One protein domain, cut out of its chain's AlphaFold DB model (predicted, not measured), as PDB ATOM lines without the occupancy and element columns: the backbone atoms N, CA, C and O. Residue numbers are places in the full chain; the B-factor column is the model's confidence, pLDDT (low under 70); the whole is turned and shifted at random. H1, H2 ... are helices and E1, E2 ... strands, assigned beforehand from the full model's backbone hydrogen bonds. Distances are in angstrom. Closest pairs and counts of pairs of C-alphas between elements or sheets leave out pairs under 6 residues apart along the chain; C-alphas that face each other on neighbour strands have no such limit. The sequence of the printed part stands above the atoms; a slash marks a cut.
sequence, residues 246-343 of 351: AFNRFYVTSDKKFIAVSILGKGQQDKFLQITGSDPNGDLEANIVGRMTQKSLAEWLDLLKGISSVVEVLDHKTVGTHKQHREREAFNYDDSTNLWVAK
ATOM      1  N   ALA A 246     132.032 -66.200 108.270       91.94
ATOM      2  CA  ALA A 246     131.021 -65.823 109.263       91.94
ATOM      3  C   ALA A 246     131.504 -65.933 110.728       91.94
ATOM      4  O   ALA A 246     131.053 -65.196 111.604       91.94
ATOM      5  N   PHE A 247     132.443 -66.827 111.012       94.69
ATOM      6  CA  PHE A 247     132.990 -67.050 112.347       94.69
ATOM      7  C   PHE A 247     134.423 -66.543 112.503       94.69
ATOM      8  O   PHE A 247     134.979 -66.728 113.578       94.69
ATOM      9  N   ASN A 248     135.011 -65.899 111.487       93.38
ATOM     10  CA  ASN A 248     136.361 -65.335 111.529       93.38
ATOM     11  C   ASN A 248     136.420 -63.959 110.844       93.38
ATOM     12  O   ASN A 248     136.934 -63.825 109.735       93.38
ATOM     13  N   ARG A 249     135.839 -62.933 111.481       91.62
ATOM     14  CA  ARG A 249     135.760 -61.571 110.926       91.62
ATOM     15  C   ARG A 249     135.443 -60.504 111.970       91.62
ATOM     16  O   ARG A 249     135.107 -60.786 113.119       91.62
ATOM     17  N   PHE A 250     135.488 -59.253 111.519       92.94
ATOM     18  CA  PHE A 250     134.999 -58.092 112.259       92.94
ATOM     19  C   PHE A 250     133.548 -57.768 111.877       92.94
ATOM     20  O   PHE A 250     133.160 -57.858 110.706       92.94
ATOM     21  N   TYR A 251     132.765 -57.338 112.865       94.94
ATOM     22  CA  TYR A 251     131.383 -56.888 112.714       94.94
ATOM     23  C   TYR A 251     131.200 -55.468 113.244       94.94
ATOM     24  O   TYR A 251     131.835 -55.077 114.224       94.94
ATOM     25  N   VAL A 252     130.303 -54.711 112.609       95.81
ATOM     26  CA  VAL A 252     129.894 -53.373 113.055       95.81
ATOM     27  C   VAL A 252     128.639 -53.490 113.916       95.81
ATOM     28  O   VAL A 252     127.697 -54.195 113.559       95.81
ATOM     29  N   THR A 253     128.630 -52.778 115.035       97.69
ATOM     30  CA  THR A 253     127.527 -52.732 116.007       97.69
ATOM     31  C   THR A 253     126.669 -51.473 115.831       97.69
ATOM     32  O   THR A 253     126.997 -50.597 115.021       97.69
ATOM     33  N   SER A 254     125.542 -51.365 116.545       97.94
ATOM     34  CA  SER A 254     124.601 -50.242 116.381       97.94
ATOM     35  C   SER A 254     125.227 -48.877 116.707       97.94
ATOM     36  O   SER A 254     124.927 -47.888 116.036       97.94
ATOM     37  N   ASP A 255     126.174 -48.830 117.652       97.25
ATOM     38  CA  ASP A 255     126.943 -47.642 118.044       97.25
ATOM     39  C   ASP A 255     128.202 -47.416 117.187       97.25
ATOM     40  O   ASP A 255     129.094 -46.659 117.567       97.25
ATOM     41  N   LYS A 256     128.273 -48.050 116.004       95.25
ATOM     42  CA  LYS A 256     129.365 -47.930 115.016       95.25
ATOM     43  C   LYS A 256     130.740 -48.365 115.532       95.25
ATOM     44  O   LYS A 256     131.756 -48.041 114.918       95.25
ATOM     45  N   LYS A 257     130.778 -49.140 116.615       94.81
ATOM     46  CA  LYS A 257     131.988 -49.803 117.107       94.81
ATOM     47  C   LYS A 257     132.143 -51.186 116.495       94.81
ATOM     48  O   LYS A 257     131.191 -51.750 115.946       94.81
ATOM     49  N   PHE A 258     133.344 -51.738 116.618       94.69
ATOM     50  CA  PHE A 258     133.688 -53.037 116.060       94.69
ATOM     51  C   PHE A 258     133.813 -54.105 117.142       94.69
ATOM     52  O   PHE A 258     134.372 -53.866 118.215       94.69
ATOM     53  N   ILE A 259     133.340 -55.299 116.809       95.38
ATOM     54  CA  ILE A 259     133.536 -56.527 117.575       95.38
ATOM     55  C   ILE A 259     134.178 -57.569 116.659       95.38
ATOM     56  O   ILE A 259     133.790 -57.711 115.498       95.38
ATOM     57  N   ALA A 260     135.200 -58.249 117.160       95.62
ATOM     58  CA  ALA A 260     135.941 -59.276 116.445       95.62
ATOM     59  C   ALA A 260     135.474 -60.663 116.892       95.62
ATOM     60  O   ALA A 260     135.284 -60.904 118.085       95.62
ATOM     61  N   VAL A 261     135.304 -61.569 115.932       96.12
ATOM     62  CA  VAL A 261     134.850 -62.947 116.146       96.12
ATOM     63  C   VAL A 261     135.827 -63.891 115.452       96.12
ATOM     64  O   VAL A 261     136.104 -63.697 114.272       96.12
ATOM     65  N   SER A 262     136.340 -64.897 116.172       95.31
ATOM     66  CA  SER A 262     137.186 -65.971 115.616       95.31
ATOM     67  C   SER A 262     136.906 -67.320 116.301       95.31
ATOM     68  O   SER A 262     137.608 -67.751 117.215       95.31
ATOM     69  N   ILE A 263     135.810 -67.980 115.927       95.12
ATOM     70  CA  ILE A 263     135.286 -69.167 116.613       95.12
ATOM     71  C   ILE A 263     135.607 -70.431 115.810       95.12
ATOM     72  O   ILE A 263     134.967 -70.716 114.801       95.12
ATOM     73  N   LEU A 264     136.554 -71.231 116.304       92.00
ATOM     74  CA  LEU A 264     136.972 -72.481 115.657       92.00
ATOM     75  C   LEU A 264     136.006 -73.643 115.940       92.00
ATOM     76  O   LEU A 264     135.674 -74.427 115.059       92.00
ATOM     77  N   GLY A 265     135.582 -73.796 117.196       91.88
ATOM     78  CA  GLY A 265     134.834 -74.973 117.632       91.88
ATOM     79  C   GLY A 265     133.355 -74.909 117.256       91.88
ATOM     80  O   GLY A 265     132.659 -73.991 117.688       91.88
ATOM     81  N   LYS A 266     132.847 -75.936 116.562       91.38
ATOM     82  CA  LYS A 266     131.441 -76.030 116.124       91.38
ATOM     83  C   LYS A 266     130.425 -75.757 117.241       91.38
ATOM     84  O   LYS A 266     129.529 -74.948 117.063       91.38
ATOM     85  N   GLY A 267     130.606 -76.332 118.430       93.50
ATOM     86  CA  GLY A 267     129.674 -76.093 119.544       93.50
ATOM     87  C   GLY A 267     129.620 -74.631 120.018       93.50
ATOM     88  O   GLY A 267     128.580 -74.165 120.476       93.50
ATOM     89  N   GLN A 268     130.721 -73.880 119.889       94.81
ATOM     90  CA  GLN A 268     130.726 -72.440 120.165       94.81
ATOM     91  C   GLN A 268     130.098 -71.648 119.011       94.81
ATOM     92  O   GLN A 268     129.459 -70.634 119.272       94.81
ATOM     93  N   GLN A 269     130.234 -72.116 117.766       95.25
ATOM     94  CA  GLN A 269     129.546 -71.534 116.609       95.25
ATOM     95  C   GLN A 269     128.027 -71.692 116.752       95.25
ATOM     96  O   GLN A 269     127.309 -70.704 116.652       95.25
ATOM     97  N   ASP A 270     127.538 -72.885 117.104       94.81
ATOM     98  CA  ASP A 270     126.107 -73.138 117.330       94.81
ATOM     99  C   ASP A 270     125.548 -72.233 118.442       94.81
ATOM    100  O   ASP A 270     124.498 -71.606 118.293       94.81
ATOM    101  N   LYS A 271     126.296 -72.092 119.545       95.81
ATOM    102  CA  LYS A 271     125.947 -71.180 120.642       95.81
ATOM    103  C   LYS A 271     125.943 -69.716 120.197       95.81
ATOM    104  O   LYS A 271     125.060 -68.963 120.602       95.81
ATOM    105  N   PHE A 272     126.913 -69.305 119.379       96.88
ATOM    106  CA  PHE A 272     126.964 -67.959 118.812       96.88
ATOM    107  C   PHE A 272     125.717 -67.682 117.968       96.88
ATOM    108  O   PHE A 272     125.033 -66.698 118.233       96.88
ATOM    109  N   LEU A 273     125.363 -68.589 117.052       96.31
ATOM    110  CA  LEU A 273     124.158 -68.469 116.224       96.31
ATOM    111  C   LEU A 273     122.877 -68.419 117.059       96.31
ATOM    112  O   LEU A 273     121.985 -67.621 116.772       96.31
ATOM    113  N   GLN A 274     122.789 -69.226 118.119       96.19
ATOM    114  CA  GLN A 274     121.652 -69.200 119.036       96.19
ATOM    115  C   GLN A 274     121.508 -67.835 119.727       96.19
ATOM    116  O   GLN A 274     120.399 -67.312 119.818       96.19
ATOM    117  N   ILE A 275     122.613 -67.250 120.202       96.50
ATOM    118  CA  ILE A 275     122.606 -65.952 120.893       96.50
ATOM    119  C   ILE A 275     122.301 -64.807 119.921       96.50
ATOM    120  O   ILE A 275     121.540 -63.901 120.264       96.50
ATOM    121  N   THR A 276     122.863 -64.833 118.709       95.56
ATOM    122  CA  THR A 276     122.584 -63.811 117.689       95.56
ATOM    123  C   THR A 276     121.206 -63.983 117.049       95.56
ATOM    124  O   THR A 276     120.706 -63.049 116.417       95.56
ATOM    125  N   GLY A 277     120.573 -65.149 117.211       95.06
ATOM    126  CA  GLY A 277     119.327 -65.502 116.534       95.06
ATOM    127  C   GLY A 277     119.520 -65.616 115.021       95.06
ATOM    128  O   GLY A 277     118.670 -65.146 114.251       95.06
ATOM    129  N   SER A 278     120.669 -66.151 114.604       93.88
ATOM    130  CA  SER A 278     121.053 -66.277 113.201       93.88
ATOM    131  C   SER A 278     120.684 -67.637 112.622       93.88
ATOM    132  O   SER A 278     120.931 -68.669 113.243       93.88
ATOM    133  N   ASP A 279     120.090 -67.628 111.428       88.81
ATOM    134  CA  ASP A 279     119.681 -68.844 110.720       88.81
ATOM    135  C   ASP A 279     120.863 -69.418 109.918       88.81
ATOM    136  O   ASP A 279     121.393 -68.713 109.054       88.81
ATOM    137  N   PRO A 280     121.284 -70.672 110.171       87.56
ATOM    138  CA  PRO A 280     122.360 -71.310 109.420       87.56
ATOM    139  C   PRO A 280     121.988 -71.693 107.978       87.56
ATOM    140  O   PRO A 280     122.890 -71.977 107.196       87.56
ATOM    141  N   ASN A 281     120.703 -71.729 107.605       84.88
ATOM    142  CA  ASN A 281     120.245 -72.321 106.339       84.88
ATOM    143  C   ASN A 281     120.109 -71.324 105.165       84.88
ATOM    144  O   ASN A 281     119.419 -71.613 104.187       84.88
ATOM    145  N   GLY A 282     120.759 -70.160 105.235       82.94
ATOM    146  CA  GLY A 282     120.702 -69.122 104.199       82.94
ATOM    147  C   GLY A 282     122.033 -68.397 104.011       82.94
ATOM    148  O   GLY A 282     123.098 -68.962 104.260       82.94
ATOM    149  N   ASP A 283     121.982 -67.130 103.591       90.38
ATOM    150  CA  ASP A 283     123.160 -66.257 103.618       90.38
ATOM    151  C   ASP A 283     123.509 -65.917 105.074       90.38
ATOM    152  O   ASP A 283     123.047 -64.929 105.659       90.38
ATOM    153  N   LEU A 284     124.288 -66.812 105.676       92.38
ATOM    154  CA  LEU A 284     124.678 -66.753 107.074       92.38
ATOM    155  C   LEU A 284     125.447 -65.468 107.392       92.38
ATOM    156  O   LEU A 284     125.238 -64.863 108.444       92.38
ATOM    157  N   GLU A 285     126.312 -65.027 106.478       90.62
ATOM    158  CA  GLU A 285     127.108 -63.820 106.664       90.62
ATOM    159  C   GLU A 285     126.223 -62.578 106.703       90.62
ATOM    160  O   GLU A 285     126.288 -61.812 107.669       90.62
ATOM    161  N   ALA A 286     125.359 -62.393 105.700       91.06
ATOM    162  CA  ALA A 286     124.441 -61.260 105.667       91.06
ATOM    163  C   ALA A 286     123.491 -61.271 106.871       91.06
ATOM    164  O   ALA A 286     123.212 -60.219 107.455       91.06
ATOM    165  N   ASN A 287     123.038 -62.457 107.290       94.06
ATOM    166  CA  ASN A 287     122.185 -62.605 108.458       94.06
ATOM    167  C   ASN A 287     122.886 -62.135 109.740       94.06
ATOM    168  O   ASN A 287     122.348 -61.276 110.444       94.06
ATOM    169  N   ILE A 288     124.091 -62.640 110.032       95.44
ATOM    170  CA  ILE A 288     124.846 -62.231 111.223       95.44
ATOM    171  C   ILE A 288     125.159 -60.735 111.152       95.44
ATOM    172  O   ILE A 288     124.908 -60.031 112.125       95.44
ATOM    173  N   VAL A 289     125.616 -60.207 110.010       94.44
ATOM    174  CA  VAL A 289     125.852 -58.760 109.838       94.44
ATOM    175  C   VAL A 289     124.594 -57.951 110.181       94.44
ATOM    176  O   VAL A 289     124.660 -56.988 110.951       94.44
ATOM    177  N   GLY A 290     123.432 -58.371 109.677       94.94
ATOM    178  CA  GLY A 290     122.147 -57.746 109.976       94.94
ATOM    179  C   GLY A 290     121.775 -57.812 111.459       94.94
ATOM    180  O   GLY A 290     121.216 -56.852 111.986       94.94
ATOM    181  N   ARG A 291     122.121 -58.897 112.164       96.31
ATOM    182  CA  ARG A 291     121.921 -59.019 113.618       96.31
ATOM    183  C   ARG A 291     122.859 -58.106 114.394       96.31
ATOM    184  O   ARG A 291     122.391 -57.354 115.243       96.31
ATOM    185  N   MET A 292     124.152 -58.117 114.080       96.56
ATOM    186  CA  MET A 292     125.175 -57.387 114.838       96.56
ATOM    187  C   MET A 292     124.909 -55.876 114.881       96.56
ATOM    188  O   MET A 292     125.176 -55.236 115.895       96.56
ATOM    189  N   THR A 293     124.275 -55.316 113.850       97.25
ATOM    190  CA  THR A 293     123.906 -53.890 113.801       97.25
ATOM    191  C   THR A 293     122.707 -53.496 114.680       97.25
ATOM    192  O   THR A 293     122.411 -52.308 114.788       97.25
ATOM    193  N   GLN A 294     122.026 -54.445 115.335       97.50
ATOM    194  CA  GLN A 294     120.818 -54.188 116.141       97.50
ATOM    195  C   GLN A 294     121.102 -53.837 117.606       97.50
ATOM    196  O   GLN A 294     120.219 -53.320 118.285       97.50
ATOM    197  N   LYS A 295     122.306 -54.127 118.110       98.25
ATOM    198  CA  LYS A 295     122.706 -53.852 119.498       98.25
ATOM    199  C   LYS A 295     124.066 -53.176 119.544       98.25
ATOM    200  O   LYS A 295     124.859 -53.303 118.607       98.25
ATOM    201  N   SER A 296     124.309 -52.444 120.621       98.31
ATOM    202  CA  SER A 296     125.590 -51.788 120.873       98.31
ATOM    203  C   SER A 296     126.681 -52.816 121.170       98.31
ATOM    204  O   SER A 296     126.395 -53.960 121.539       98.31
ATOM    205  N   LEU A 297     127.946 -52.406 121.058       96.62
ATOM    206  CA  LEU A 297     129.077 -53.246 121.459       96.62
ATOM    207  C   LEU A 297     128.933 -53.779 122.894       96.62
ATOM    208  O   LEU A 297     129.145 -54.965 123.126       96.62
ATOM    209  N   ALA A 298     128.540 -52.927 123.845       96.00
ATOM    210  CA  ALA A 298     128.432 -53.312 125.255       96.00
ATOM    211  C   ALA A 298     127.371 -54.403 125.486       96.00
ATOM    212  O   ALA A 298     127.621 -55.362 126.214       96.00
ATOM    213  N   GLU A 299     126.214 -54.292 124.830       97.75
ATOM    214  CA  GLU A 299     125.159 -55.307 124.896       97.75
ATOM    215  C   GLU A 299     125.613 -56.636 124.279       97.75
ATOM    216  O   GLU A 299     125.360 -57.697 124.850       97.75
ATOM    217  N   TRP A 300     126.317 -56.600 123.141       97.69
ATOM    218  CA  TRP A 300     126.846 -57.817 122.524       97.69
ATOM    219  C   TRP A 300     127.897 -58.504 123.385       97.69
ATOM    220  O   TRP A 300     127.846 -59.723 123.526       97.69
ATOM    221  N   LEU A 301     128.823 -57.752 123.980       95.19
ATOM    222  CA  LEU A 301     129.836 -58.319 124.868       95.19
ATOM    223  C   LEU A 301     129.207 -58.982 126.098       95.19
ATOM    224  O   LEU A 301     129.668 -60.048 126.502       95.19
ATOM    225  N   ASP A 302     128.140 -58.414 126.672       96.12
ATOM    226  CA  ASP A 302     127.445 -59.052 127.796       96.12
ATOM    227  C   ASP A 302     126.717 -60.340 127.378       96.12
ATOM    228  O   ASP A 302     126.826 -61.361 128.064       96.12
ATOM    229  N   LEU A 303     126.043 -60.332 126.222       96.94
ATOM    230  CA  LEU A 303     125.374 -61.520 125.678       96.94
ATOM    231  C   LEU A 303     126.372 -62.629 125.306       96.94
ATOM    232  O   LEU A 303     126.101 -63.812 125.519       96.94
ATOM    233  N   LEU A 304     127.538 -62.255 124.775       95.69
ATOM    234  CA  LEU A 304     128.547 -63.169 124.234       95.69
ATOM    235  C   LEU A 304     129.688 -63.487 125.211       95.69
ATOM    236  O   LEU A 304     130.578 -64.256 124.858       95.69
ATOM    237  N   LYS A 305     129.651 -63.001 126.459       90.62
ATOM    238  CA  LYS A 305     130.704 -63.219 127.478       90.62
ATOM    239  C   LYS A 305     131.092 -64.682 127.717       90.62
ATOM    240  O   LYS A 305     132.175 -64.967 128.214       90.62
ATOM    241  N   GLY A 306     130.198 -65.617 127.390       87.69
ATOM    242  CA  GLY A 306     130.431 -67.058 127.479       87.69
ATOM    243  C   GLY A 306     131.109 -67.683 126.254       87.69
ATOM    244  O   GLY A 306     131.125 -68.912 126.180       87.69
ATOM    245  N   ILE A 307     131.580 -66.872 125.301       92.19
ATOM    246  CA  ILE A 307     132.319 -67.263 124.096       92.19
ATOM    247  C   ILE A 307     133.626 -66.462 124.085       92.19
ATOM    248  O   ILE A 307     133.664 -65.310 123.667       92.19
ATOM    249  N   SER A 308     134.718 -67.069 124.555       84.25
ATOM    250  CA  SER A 308     136.005 -66.378 124.747       84.25
ATOM    251  C   SER A 308     136.644 -65.852 123.459       84.25
ATOM    252  O   SER A 308     137.546 -65.023 123.523       84.25
ATOM    253  N   SER A 309     136.201 -66.337 122.299       90.88
ATOM    254  CA  SER A 309     136.707 -65.920 120.989       90.88
ATOM    255  C   SER A 309     135.938 -64.751 120.364       90.88
ATOM    256  O   SER A 309     135.959 -64.572 119.144       90.88
ATOM    257  N   VAL A 310     135.239 -63.977 121.195       93.38
ATOM    258  CA  VAL A 310     134.583 -62.724 120.825       93.38
ATOM    259  C   VAL A 310     135.166 -61.608 121.683       93.38
ATOM    260  O   VAL A 310     135.123 -61.681 122.910       93.38
ATOM    261  N   VAL A 311     135.720 -60.576 121.046       93.69
ATOM    262  CA  VAL A 311     136.392 -59.465 121.738       93.69
ATOM    263  C   VAL A 311     136.068 -58.124 121.091       93.69
ATOM    264  O   VAL A 311     135.749 -58.046 119.906       93.69
ATOM    265  N   GLU A 312     136.161 -57.046 121.863       94.12
ATOM    266  CA  GLU A 312     136.105 -55.690 121.317       94.12
ATOM    267  C   GLU A 312     137.386 -55.311 120.569       94.12
ATOM    268  O   GLU A 312     138.472 -55.831 120.841       94.12
ATOM    269  N   VAL A 313     137.268 -54.363 119.639       93.69
ATOM    270  CA  VAL A 313     138.428 -53.739 118.997       93.69
ATOM    271  C   VAL A 313     138.887 -52.548 119.839       93.69
ATOM    272  O   VAL A 313     138.196 -51.535 119.923       93.69
ATOM    273  N   LEU A 314     140.064 -52.681 120.450       93.69
ATOM    274  CA  LEU A 314     140.693 -51.655 121.287       93.69
ATOM    275  C   LEU A 314     141.580 -50.718 120.456       93.69
ATOM    276  O   LEU A 314     142.138 -51.117 119.434       93.69
ATOM    277  N   ASP A 315     141.777 -49.493 120.940       92.25
ATOM    278  CA  ASP A 315     142.722 -48.531 120.363       92.25
ATOM    279  C   ASP A 315     143.948 -48.314 121.267       92.25
ATOM    280  O   ASP A 315     143.991 -48.739 122.421       92.25
ATOM    281  N   HIS A 316     144.967 -47.610 120.769       92.44
ATOM    282  CA  HIS A 316     146.198 -47.364 121.534       92.44
ATOM    283  C   HIS A 316     145.998 -46.488 122.786       92.44
ATOM    284  O   HIS A 316     146.876 -46.451 123.646       92.44
ATOM    285  N   LYS A 317     144.869 -45.781 122.921       93.88
ATOM    286  CA  LYS A 317     144.552 -44.964 124.105       93.88
ATOM    287  C   LYS A 317     143.882 -45.784 125.204       93.88
ATOM    288  O   LYS A 317     143.997 -45.450 126.379       93.88
ATOM    289  N   THR A 318     143.204 -46.862 124.829       92.94
ATOM    290  CA  THR A 318     142.374 -47.672 125.727       92.94
ATOM    291  C   THR A 318     142.909 -49.083 125.948       92.94
ATOM    292  O   THR A 318     142.561 -49.696 126.956       92.94
ATOM    293  N   VAL A 319     143.796 -49.598 125.088       95.88
ATOM    294  CA  VAL A 319     144.263 -50.995 125.127       95.88
ATOM    295  C   VAL A 319     144.806 -51.419 126.494       95.88
ATOM    296  O   VAL A 319     144.428 -52.471 127.004       95.88
ATOM    297  N   GLY A 320     145.607 -50.588 127.167       94.44
ATOM    298  CA  GLY A 320     146.128 -50.935 128.494       94.44
ATOM    299  C   GLY A 320     145.094 -50.854 129.621       94.44
ATOM    300  O   GLY A 320     145.340 -51.367 130.708       94.44
ATOM    301  N   THR A 321     143.911 -50.285 129.367       94.38
ATOM    302  CA  THR A 321     142.784 -50.284 130.312       94.38
ATOM    303  C   THR A 321     141.934 -51.558 130.229       94.38
ATOM    304  O   THR A 321     141.099 -51.794 131.100       94.38
ATOM    305  N   HIS A 322     142.127 -52.420 129.232       94.38
ATOM    306  CA  HIS A 322     141.382 -53.674 129.162       94.38
ATOM    307  C   HIS A 322     141.809 -54.628 130.293       94.38
ATOM    308  O   HIS A 322     142.999 -54.751 130.600       94.38
ATOM    309  N   LYS A 323     140.852 -55.335 130.919       92.75
ATOM    310  CA  LYS A 323     141.099 -56.178 132.109       92.75
ATOM    311  C   LYS A 323     142.219 -57.199 131.876       92.75
ATOM    312  O   LYS A 323     143.153 -57.253 132.670       92.75
ATOM    313  N   GLN A 324     142.181 -57.906 130.744       93.25
ATOM    314  CA  GLN A 324     143.213 -58.879 130.358       93.25
ATOM    315  C   GLN A 324     144.612 -58.251 130.273       93.25
ATOM    316  O   GLN A 324     145.608 -58.868 130.647       93.25
ATOM    317  N   HIS A 325     144.708 -57.026 129.753       95.62
ATOM    318  CA  HIS A 325     145.988 -56.348 129.570       95.62
ATOM    319  C   HIS A 325     146.528 -55.781 130.883       95.62
ATOM    320  O   HIS A 325     147.739 -55.866 131.098       95.62
ATOM    321  N   ARG A 326     145.653 -55.301 131.780       95.56
ATOM    322  CA  ARG A 326     146.024 -54.901 133.146       95.56
ATOM    323  C   ARG A 326     146.508 -56.072 133.987       95.56
ATOM    324  O   ARG A 326     147.581 -55.978 134.561       95.56
ATOM    325  N   GLU A 327     145.765 -57.178 134.023       96.06
ATOM    326  CA  GLU A 327     146.136 -58.365 134.814       96.06
ATOM    327  C   GLU A 327     147.453 -58.977 134.344       96.06
ATOM    328  O   GLU A 327     148.239 -59.494 135.133       96.06
ATOM    329  N   ARG A 328     147.729 -58.885 133.041       94.31
ATOM    330  CA  ARG A 328     149.019 -59.285 132.494       94.31
ATOM    331  C   ARG A 328     150.080 -58.205 132.642       94.31
ATOM    332  O   ARG A 328     151.226 -58.510 132.349       94.31
ATOM    333  N   GLU A 329     149.751 -56.974 133.001       93.19
ATOM    334  CA  GLU A 329     150.653 -55.822 132.927       93.19
ATOM    335  C   GLU A 329     151.341 -55.708 131.552       93.19
ATOM    336  O   GLU A 329     152.561 -55.570 131.458       93.19
ATOM    337  N   ALA A 330     150.587 -55.878 130.464       93.31
ATOM    338  CA  ALA A 330     151.147 -56.004 129.115       93.31
ATOM    339  C   ALA A 330     151.627 -54.674 128.504       93.31
ATOM    340  O   ALA A 330     152.441 -54.691 127.581       93.31
ATOM    341  N   PHE A 331     151.154 -53.543 129.026       94.75
ATOM    342  CA  PHE A 331     151.440 -52.204 128.512       94.75
ATOM    343  C   PHE A 331     151.903 -51.280 129.641       94.75
ATOM    344  O   PHE A 331     151.513 -51.466 130.795       94.75
ATOM    345  N   ASN A 332     152.708 -50.282 129.290       92.50
ATOM    346  CA  ASN A 332     152.999 -49.112 130.116       92.50
ATOM    347  C   ASN A 332     152.274 -47.902 129.526       92.50
ATOM    348  O   ASN A 332     152.128 -47.814 128.307       92.50
ATOM    349  N   TYR A 333     151.833 -46.977 130.370       93.31
ATOM    350  CA  TYR A 333     151.315 -45.697 129.898       93.31
ATOM    351  C   TYR A 333     152.478 -44.729 129.664       93.31
ATOM    352  O   TYR A 333     153.367 -44.636 130.508       93.31
ATOM    353  N   ASP A 334     152.490 -44.052 128.517       91.25
ATOM    354  CA  ASP A 334     153.467 -43.017 128.184       91.25
ATOM    355  C   ASP A 334     152.788 -41.643 128.209       91.25
ATOM    356  O   ASP A 334     152.033 -41.283 127.300       91.25
ATOM    357  N   ASP A 335     153.077 -40.872 129.260       91.81
ATOM    358  CA  ASP A 335     152.513 -39.536 129.474       91.81
ATOM    359  C   ASP A 335     152.897 -38.545 128.368       91.81
ATOM    360  O   ASP A 335     152.143 -37.616 128.083       91.81
ATOM    361  N   SER A 336     154.048 -38.737 127.711       91.50
ATOM    362  CA  SER A 336     154.535 -37.811 126.681       91.50
ATOM    363  C   SER A 336     153.748 -37.916 125.375       91.50
ATOM    364  O   SER A 336     153.565 -36.922 124.670       91.50
ATOM    365  N   THR A 337     153.255 -39.115 125.060       90.19
ATOM    366  CA  THR A 337     152.478 -39.388 123.846       90.19
ATOM    367  C   THR A 337     150.987 -39.561 124.122       90.19
ATOM    368  O   THR A 337     150.192 -39.527 123.181       90.19
ATOM    369  N   ASN A 338     150.588 -39.701 125.392       93.50
ATOM    370  CA  ASN A 338     149.224 -40.010 125.821       93.50
ATOM    371  C   ASN A 338     148.708 -41.319 125.182       93.50
ATOM    372  O   ASN A 338     147.572 -41.398 124.697       93.50
ATOM    373  N   LEU A 339     149.574 -42.338 125.130       93.75
ATOM    374  CA  LEU A 339     149.305 -43.656 124.546       93.75
ATOM    375  C   LEU A 339     149.792 -44.779 125.469       93.75
ATOM    376  O   LEU A 339     150.739 -44.622 126.237       93.75
ATOM    377  N   TRP A 340     149.171 -45.952 125.349       95.06
ATOM    378  CA  TRP A 340     149.702 -47.184 125.925       95.06
ATOM    379  C   TRP A 340     150.735 -47.805 124.987       95.06
ATOM    380  O   TRP A 340     150.457 -48.065 123.816       95.06
ATOM    381  N   VAL A 341     151.910 -48.109 125.528       92.12
ATOM    382  CA  VAL A 341     153.031 -48.721 124.811       92.12
ATOM    383  C   VAL A 341     153.213 -50.155 125.296       92.12
ATOM    384  O   VAL A 341     153.267 -50.418 126.499       92.12
ATOM    385  N   ALA A 342     153.282 -51.105 124.364       90.62
ATOM    386  CA  ALA A 342     153.463 -52.517 124.693       90.62
ATOM    387  C   ALA A 342     154.836 -52.761 125.339       90.62
ATOM    388  O   ALA A 342     155.847 -52.216 124.899       90.62
ATOM    389  N   LYS A 343     154.882 -53.614 126.369       89.12
ATOM    390  CA  LYS A 343     156.151 -54.136 126.894       89.12
ATOM    391  C   LYS A 343     156.747 -55.152 125.913       89.12
ATOM    392  O   LYS A 343     156.013 -55.819 125.185       89.12
TER     393      LYS A 343
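AT A GLANCE: This is residues 246 to 343 of the 351 residues of an uncharacterized protein of Panagrellus redivivus (UniProt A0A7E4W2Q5). The model has two lobes set along its longest axis: a larger one, a three-strand sheet of E1, E2 and E3 with helices H2 and H3 on one face and H1 next to these two, and a smaller one, the hairpin E4 and E5 with the short helix H4 near the beginning of E4. Residues 313 to 322, with no named element, join the lobes. The printed part has 98 residues, with four named helices and five named strands in the order E1 E2 H1 H2 H3 E3 H4 E4 E5; the class is mixed, helices and strands. Both sheets, E1 - E2 - E3 and E4 - E5, are antiparallel. The whole is only just loose, close to compact, with a radius of gyration of the C-alphas of 15.5 A, and spans 52 by 26 by 19 A.

IN THESE COORDINATES: In the larger sheet E1 is residues 248 to 252, 13.7 A long, from C-alpha 248 at (136.361, -65.335, 111.529); E2 is residues 258 to 262, 13.4 A; E3 is residues 310 to 312, 7.2 A. H1, residues 266 to 276, measures 15.2 A; H2, residues 284 to 292, 12.2 A; H3, residues 297 to 304, 10.3 A. H4 is residues 323 to 327, 6.1 A, beginning at C-alpha 323 (141.099, -56.178, 132.109). E4 is residues 331 to 334, 9.4 A, and E5 residues 339 to 342, 9.8 A, ending at C-alpha 342 (153.463, -52.517, 124.693).

HOW THE PARTS SIT: E2 is the inner strand. E1 and E2 form a hairpin, with N 251 and O 259 within hydrogen-bond range at 2.8 A; E2 and E3 are antiparallel, with N 260 and O 311 at 2.8 A. H3 is on the sheet at a height of 8.8 A, over E3 and only just over E2, with 3 C-alphas there; it runs along the strands, at 18 degrees to E3 on the local plane. H2 is on the same face, over none of the strands; the C-alphas of Met 292 and Val 252 in E1 are its closest pair, 6.4 A. H1 is not on the sheet. It only just touches H2, with 3 pairs of C-alphas within 8 A, the closest Thr 276 and Arg 291 at 6.3 A, at a steep tilt of 47 degrees. H4 is apart from H1, H2 and H3. In the hairpin E4 and E5, N 332 and O 341 are 2.8 A apart. In H1, H2, H3 and H4 every O i to N i+4 pair is within hydrogen-bond range.

THE WHOLE: The C-alphas of Asn 281 and Ser 336 are the two farthest apart, 52.7 A. The printed part has no cut and no long link. Mean pLDDT of the printed part is 93.8, and no printed residue is under 70.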